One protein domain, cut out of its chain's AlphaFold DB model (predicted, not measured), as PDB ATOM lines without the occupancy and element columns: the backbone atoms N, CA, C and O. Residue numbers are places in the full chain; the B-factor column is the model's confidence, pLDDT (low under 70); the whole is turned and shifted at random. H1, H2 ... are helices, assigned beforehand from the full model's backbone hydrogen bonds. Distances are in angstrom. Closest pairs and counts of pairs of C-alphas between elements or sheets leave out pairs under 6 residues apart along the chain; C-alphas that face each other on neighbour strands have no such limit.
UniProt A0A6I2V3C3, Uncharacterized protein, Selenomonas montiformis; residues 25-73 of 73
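AT A GLANCE: This is residues 25 to 73 of the 73 residues of an uncharacterized protein of Selenomonas montiformis (UniProt A0A6I2V3C3). What shape do these atoms make? One long helix, H1, makes nearly the whole length, and a much shorter helix, H2, folds back from its far end to form a corner, like a lopsided V. The first part of H1, residues 25 to 44, sticks out as a bare arm. What is it built of? The printed part has 49 residues with two named helices, H1 then H2, and no named strand; the class is all helix. How spread out is it? It is only just extended, close to loose, with a radius of gyration of the C-alphas of 14.6 A and spans of 47 by 22 by 10 A.

IN THESE COORDINATES: Where does H1 run? H1 holds residues 25 to 56, from C-alpha 25 at (63.888, -41.489, -21.826) to C-alpha 56 at (18.706, -31.768, -18.855), 46.3 A from first to last C-alpha. Where is H2? It holds residues 60 to 71, 16.7 A from first to last C-alpha, and ends with C-alpha 71 at (34.462, -23.331, -28.011).

HOW THE PARTS SIT: How do H1 and H2 meet? They touch, with residues 49 to 53 of H1 alone and residues 60 to 64 of H2 alone; their closest C-alphas, those of Ala 53 and Arg 60, are 5.2 A apart. How are they directed? They run opposite ways at a steep tilt of 65 degrees. What do their backbones show? In H1 and H2 every O i to N i+4 pair is within hydrogen-bond range.

THE WHOLE: How large is it? The two C-alphas farthest apart, those of Tyr 25 and Gly 57, are 47.4 A apart. Is it continuous? The printed part has no cut, and the link from H1 to H2, three residues, is tight. Where is confidence low? The mean pLDDT of the printed part is 86.8, and residues 25 and 73, the latter the chain's last, are under 70.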
ATOM      1  N   TYR A  25      64.783 -40.831 -22.787       61.12
ATOM      2  CA  TYR A  25      63.888 -41.489 -21.826       61.12
ATOM      3  C   TYR A  25      63.106 -40.527 -20.920       61.12
ATOM      4  O   TYR A  25      61.939 -40.784 -20.626       61.12
ATOM      5  N   ALA A  26      63.710 -39.418 -20.486       73.94
ATOM      6  CA  ALA A  26      63.012 -38.399 -19.700       73.94
ATOM      7  C   ALA A  26      61.936 -37.700 -20.548       73.94
ATOM      8  O   ALA A  26      60.804 -37.534 -20.091       73.94
ATOM      9  N   GLN A  27      62.242 -37.421 -21.820       71.56
ATOM     10  CA  GLN A  27      61.273 -36.868 -22.770       71.56
ATOM     11  C   GLN A  27      60.121 -37.845 -23.061       71.56
ATOM     12  O   GLN A  27      58.959 -37.436 -23.083       71.56
ATOM     13  N   ILE A  28      60.406 -39.147 -23.203       73.56
ATOM     14  CA  ILE A  28      59.379 -40.194 -23.366       73.56
ATOM     15  C   ILE A  28      58.475 -40.274 -22.130       73.56
ATOM     16  O   ILE A  28      57.252 -40.295 -22.269       73.56
ATOM     17  N   ASN A  29      59.045 -40.268 -20.923       75.88
ATOM     18  CA  ASN A  29      58.268 -40.298 -19.681       75.88
ATOM     19  C   ASN A  29      57.384 -39.053 -19.532       75.88
ATOM     20  O   ASN A  29      56.226 -39.155 -19.123       75.88
ATOM     21  N   LYS A  30      57.898 -37.878 -19.910       80.62
ATOM     22  CA  LYS A  30      57.134 -36.626 -19.915       80.62
ATOM     23  C   LYS A  30      55.972 -36.686 -20.906       80.62
ATOM     24  O   LYS A  30      54.853 -36.319 -20.549       80.62
ATOM     25  N   LEU A  31      56.199 -37.216 -22.110       79.75
ATOM     26  CA  LEU A  31      55.146 -37.428 -23.104       79.75
ATOM     27  C   LEU A  31      54.080 -38.412 -22.602       79.75
ATOM     28  O   LEU A  31      52.889 -38.128 -22.708       79.75
ATOM     29  N   GLN A  32      54.480 -39.532 -21.997       76.19
ATOM     30  CA  GLN A  32      53.544 -40.478 -21.383       76.19
ATOM     31  C   GLN A  32      52.728 -39.830 -20.254       76.19
ATOM     32  O   GLN A  32      51.523 -40.056 -20.151       76.19
ATOM     33  N   GLY A  33      53.356 -38.988 -19.429       86.31
ATOM     34  CA  GLY A  33      52.674 -38.207 -18.396       86.31
ATOM     35  C   GLY A  33      51.632 -37.243 -18.968       86.31
ATOM     36  O   GLY A  33      50.511 -37.171 -18.456       86.31
ATOM     37  N   LEU A  34      51.964 -36.552 -20.062       86.25
ATOM     38  CA  LEU A  34      51.028 -35.686 -20.780       86.25
ATOM     39  C   LEU A  34      49.853 -36.485 -21.351       86.25
ATOM     40  O   LEU A  34      48.708 -36.134 -21.082       86.25
ATOM     41  N   LEU A  35      50.112 -37.591 -22.052       84.31
ATOM     42  CA  LEU A  35      49.065 -38.453 -22.616       84.31
ATOM     43  C   LEU A  35      48.117 -38.983 -21.536       84.31
ATOM     44  O   LEU A  35      46.900 -38.907 -21.682       84.31
ATOM     45  N   ASN A  36      48.662 -39.447 -20.411       86.19
ATOM     46  CA  ASN A  36      47.858 -39.885 -19.271       86.19
ATOM     47  C   ASN A  36      47.007 -38.754 -18.685       86.19
ATOM     48  O   ASN A  36      45.898 -38.994 -18.213       86.19
ATOM     49  N   THR A  37      47.522 -37.525 -18.686       89.56
ATOM     50  CA  THR A  37      46.773 -36.354 -18.218       89.56
ATOM     51  C   THR A  37      45.630 -36.027 -19.173       89.56
ATOM     52  O   THR A  37      44.505 -35.845 -18.713       89.56
ATOM     53  N   PHE A  38      45.877 -36.043 -20.486       88.50
ATOM     54  CA  PHE A  38      44.833 -35.854 -21.495       88.50
ATOM     55  C   PHE A  38      43.744 -36.925 -21.402       88.50
ATOM     56  O   PHE A  38      42.574 -36.570 -21.342       88.50
ATOM     57  N   ALA A  39      44.107 -38.201 -21.264       84.50
ATOM     58  CA  ALA A  39      43.132 -39.283 -21.109       84.50
ATOM     59  C   ALA A  39      42.263 -39.120 -19.846       84.50
ATOM     60  O   ALA A  39      41.065 -39.406 -19.851       84.50
ATOM     61  N   LYS A  40      42.844 -38.635 -18.739       88.38
ATOM     62  CA  LYS A  40      42.080 -38.325 -17.518       88.38
ATOM     63  C   LYS A  40      41.131 -37.143 -17.716       88.38
ATOM     64  O   LYS A  40      40.016 -37.191 -17.205       88.38
ATOM     65  N   LEU A  41      41.571 -36.100 -18.421       88.62
ATOM     66  CA  LEU A  41      40.747 -34.928 -18.722       88.62
ATOM     67  C   LEU A  41      39.593 -35.279 -19.660       88.62
ATOM     68  O   LEU A  41      38.468 -34.873 -19.396       88.62
ATOM     69  N   GLU A  42      39.851 -36.076 -20.695       87.31
ATOM     70  CA  GLU A  42      38.828 -36.588 -21.609       87.31
ATOM     71  C   GLU A  42      37.757 -37.359 -20.835       87.31
ATOM     72  O   GLU A  42      36.580 -37.009 -20.882       87.31
ATOM     73  N   ARG A  43      38.173 -38.317 -19.998       87.81
ATOM     74  CA  ARG A  43      37.252 -39.081 -19.150       87.81
ATOM     75  C   ARG A  43      36.460 -38.205 -18.178       87.81
ATOM     76  O   ARG A  43      35.290 -38.477 -17.921       87.81
ATOM     77  N   ALA A  44      37.082 -37.178 -17.600       89.12
ATOM     78  CA  ALA A  44      36.373 -36.232 -16.743       89.12
ATOM     79  C   ALA A  44      35.322 -35.439 -17.538       89.12
ATOM     80  O   ALA A  44      34.201 -35.277 -17.061       89.12
ATOM     81  N   GLY A  45      35.659 -35.008 -18.756       89.94
ATOM     82  CA  GLY A  45      34.734 -34.341 -19.670       89.94
ATOM     83  C   GLY A  45      33.540 -35.220 -20.047       89.94
ATOM     84  O   GLY A  45      32.406 -34.753 -19.990       89.94
ATOM     85  N   GLU A  46      33.770 -36.501 -20.343       89.69
ATOM     86  CA  GLU A  46      32.694 -37.464 -20.614       89.69
ATOM     87  C   GLU A  46      31.745 -37.616 -19.421       89.69
ATOM     88  O   GLU A  46      30.532 -37.512 -19.590       89.69
ATOM     89  N   LEU A  47      32.287 -37.781 -18.207       92.69
ATOM     90  CA  LEU A  47      31.482 -37.897 -16.986       92.69
ATOM     91  C   LEU A  47      30.657 -36.632 -16.710       92.69
ATOM     92  O   LEU A  47      29.512 -36.726 -16.269       92.69
ATOM     93  N   MET A  48      31.221 -35.450 -16.972       92.88
ATOM     94  CA  MET A  48      30.495 -34.185 -16.845       92.88
ATOM     95  C   MET A  48      29.377 -34.078 -17.885       92.88
ATOM     96  O   MET A  48      28.274 -33.650 -17.547       92.88
ATOM     97  N   ALA A  49      29.640 -34.483 -19.128       92.06
ATOM     98  CA  ALA A  49      28.638 -34.488 -20.187       92.06
ATOM     99  C   ALA A  49      27.495 -35.472 -19.890       92.06
ATOM    100  O   ALA A  49      26.341 -35.135 -20.143       92.06
ATOM    101  N   ASP A  50      27.792 -36.638 -19.309       93.00
ATOM    102  CA  ASP A  50      26.785 -37.609 -18.862       93.00
ATOM    103  C   ASP A  50      25.902 -37.057 -17.729       93.00
ATOM    104  O   ASP A  50      24.677 -37.180 -17.783       93.00
ATOM    105  N   ASP A  51      26.491 -36.401 -16.725       95.00
ATOM    106  CA  ASP A  51      25.737 -35.775 -15.625       95.00
ATOM    107  C   ASP A  51      24.850 -34.619 -16.128       95.00
ATOM    108  O   ASP A  51      23.682 -34.511 -15.751       95.00
ATOM    109  N   LEU A  52      25.360 -33.788 -17.042       92.88
ATOM    110  CA  LEU A  52      24.584 -32.728 -17.703       92.88
ATOM    111  C   LEU A  52      23.445 -33.293 -18.560       92.88
ATOM    112  O   LEU A  52      22.315 -32.814 -18.477       92.88
ATOM    113  N   ALA A  53      23.719 -34.334 -19.344       94.69
ATOM    114  CA  ALA A  53      22.722 -35.015 -20.163       94.69
ATOM    115  C   ALA A  53      21.582 -35.576 -19.299       94.69
ATOM    116  O   ALA A  53      20.407 -35.358 -19.603       94.69
ATOM    117  N   ALA A  54      21.924 -36.214 -18.173       94.38
ATOM    118  CA  ALA A  54      20.957 -36.741 -17.218       94.38
ATOM    119  C   ALA A  54      20.097 -35.642 -16.570       94.38
ATOM    120  O   ALA A  54      18.891 -35.828 -16.409       94.38
ATOM    121  N   ARG A  55      20.691 -34.494 -16.218       94.00
ATOM    122  CA  ARG A  55      19.969 -33.357 -15.615       94.00
ATOM    123  C   ARG A  55      19.029 -32.661 -16.591       94.00
ATOM    124  O   ARG A  55      17.928 -32.283 -16.200       94.00
ATOM    125  N   ASP A  56      19.448 -32.522 -17.843       91.50
ATOM    126  CA  ASP A  56      18.706 -31.768 -18.855       91.50
ATOM    127  C   ASP A  56      17.732 -32.640 -19.666       91.50
ATOM    128  O   ASP A  56      17.001 -32.126 -20.513       91.50
ATOM    129  N   GLY A  57      17.730 -33.962 -19.450       93.62
ATOM    130  CA  GLY A  57      16.943 -34.911 -20.244       93.62
ATOM    131  C   GLY A  57      17.380 -34.974 -21.713       93.62
ATOM    132  O   GLY A  57      16.561 -35.242 -22.593       93.62
ATOM    133  N   ARG A  58      18.656 -34.686 -21.985       94.00
ATOM    134  CA  ARG A  58      19.260 -34.656 -23.327       94.00
ATOM    135  C   ARG A  58      20.197 -35.843 -23.518       94.00
ATOM    136  O   ARG A  58      20.540 -36.524 -22.558       94.00
ATOM    137  N   SER A  59      20.627 -36.102 -24.754       93.44
ATOM    138  CA  SER A  59      21.689 -37.088 -24.990       93.44
ATOM    139  C   SER A  59      23.070 -36.477 -24.732       93.44
ATOM    140  O   SER A  59      23.278 -35.276 -24.927       93.44
ATOM    141  N   ARG A  60      24.038 -37.311 -24.335       91.31
ATOM    142  CA  ARG A  60      25.437 -36.890 -24.166       91.31
ATOM    143  C   ARG A  60      25.989 -36.255 -25.445       91.31
ATOM    144  O   ARG A  60      26.681 -35.243 -25.371       91.31
ATOM    145  N   GLU A  61      25.660 -36.803 -26.618       92.88
ATOM    146  CA  GLU A  61      26.118 -36.253 -27.902       92.88
ATOM    147  C   GLU A  61      25.621 -34.823 -28.131       92.88
ATOM    148  O   GLU A  61      26.363 -34.003 -28.664       92.88
ATOM    149  N   GLN A  62      24.394 -34.501 -27.711       92.44
ATOM    150  CA  GLN A  62      23.847 -33.148 -27.839       92.44
ATOM    151  C   GLN A  62      24.593 -32.156 -26.942       92.44
ATOM    152  O   GLN A  62      24.950 -31.072 -27.398       92.44
ATOM    153  N   VAL A  63      24.876 -32.542 -25.694       93.25
ATOM    154  CA  VAL A  63      25.639 -31.712 -24.745       93.25
ATOM    155  C   VAL A  63      27.055 -31.453 -25.264       93.25
ATOM    156  O   VAL A  63      27.518 -30.312 -25.253       93.25
ATOM    157  N   LEU A  64      27.729 -32.490 -25.771       90.44
ATOM    158  CA  LEU A  64      29.066 -32.356 -26.352       90.44
ATOM    159  C   LEU A  64      29.057 -31.507 -27.629       90.44
ATOM    160  O   LEU A  64      29.927 -30.660 -27.800       90.44
ATOM    161  N   ALA A  65      28.071 -31.687 -28.513       91.88
ATOM    162  CA  ALA A  65      27.955 -30.898 -29.739       91.88
ATOM    163  C   ALA A  65      27.741 -29.401 -29.458       91.88
ATOM    164  O   ALA A  65      28.325 -28.558 -30.141       91.88
ATOM    165  N   ASP A  66      26.928 -29.066 -28.452       91.38
ATOM    166  CA  ASP A  66      26.738 -27.683 -28.007       91.38
ATOM    167  C   ASP A  66      28.035 -27.104 -27.432       91.38
ATOM    168  O   ASP A  66      28.410 -25.979 -27.769       91.38
ATOM    169  N   PHE A  67      28.745 -27.885 -26.610       89.00
ATOM    170  CA  PHE A  67      30.034 -27.490 -26.051       89.00
ATOM    171  C   PHE A  67      31.068 -27.202 -27.148       89.00
ATOM    172  O   PHE A  67      31.642 -26.114 -27.161       89.00
ATOM    173  N   TYR A  68      31.264 -28.121 -28.102       88.56
ATOM    174  CA  TYR A  68      32.215 -27.934 -29.206       88.56
ATOM    175  C   TYR A  68      31.882 -26.691 -30.038       88.56
ATOM    176  O   TYR A  68      32.748 -25.844 -30.263       88.56
ATOM    177  N   ARG A  69      30.594 -26.479 -30.337       90.50
ATOM    178  CA  ARG A  69      30.129 -25.267 -31.024       90.50
ATOM    179  C   ARG A  69      30.452 -23.984 -30.252       90.50
ATOM    180  O   ARG A  69      30.797 -22.984 -30.875       90.50
ATOM    181  N   GLN A  70      30.335 -23.985 -28.923       87.31
ATOM    182  CA  GLN A  70      30.642 -22.818 -28.085       87.31
ATOM    183  C   GLN A  70      32.138 -22.497 -28.038       87.31
ATOM    184  O   GLN A  70      32.500 -21.321 -28.008       87.31
ATOM    185  N   VAL A  71      33.000 -23.517 -28.042       86.25
ATOM    186  CA  VAL A  71      34.462 -23.331 -28.011       86.25
ATOM    187  C   VAL A  71      35.087 -23.187 -29.403       86.25
ATOM    188  O   VAL A  71      36.296 -22.999 -29.510       86.25
ATOM    189  N   GLY A  72      34.272 -23.217 -30.463       78.50
ATOM    190  CA  GLY A  72      34.712 -23.027 -31.846       78.50
ATOM    191  C   GLY A  72      35.420 -24.242 -32.451       78.50
ATOM    192  O   GLY A  72      36.255 -24.062 -33.337       78.50
ATOM    193  N   MET A  73      35.105 -25.443 -31.957       57.91
ATOM    194  CA  MET A  73      35.584 -26.733 -32.469       57.91
ATOM    195  C   MET A  73      34.510 -27.464 -33.272       57.91
ATOM    196  O   MET A  73      33.312 -27.344 -32.926       57.91
TER     197      MET A  73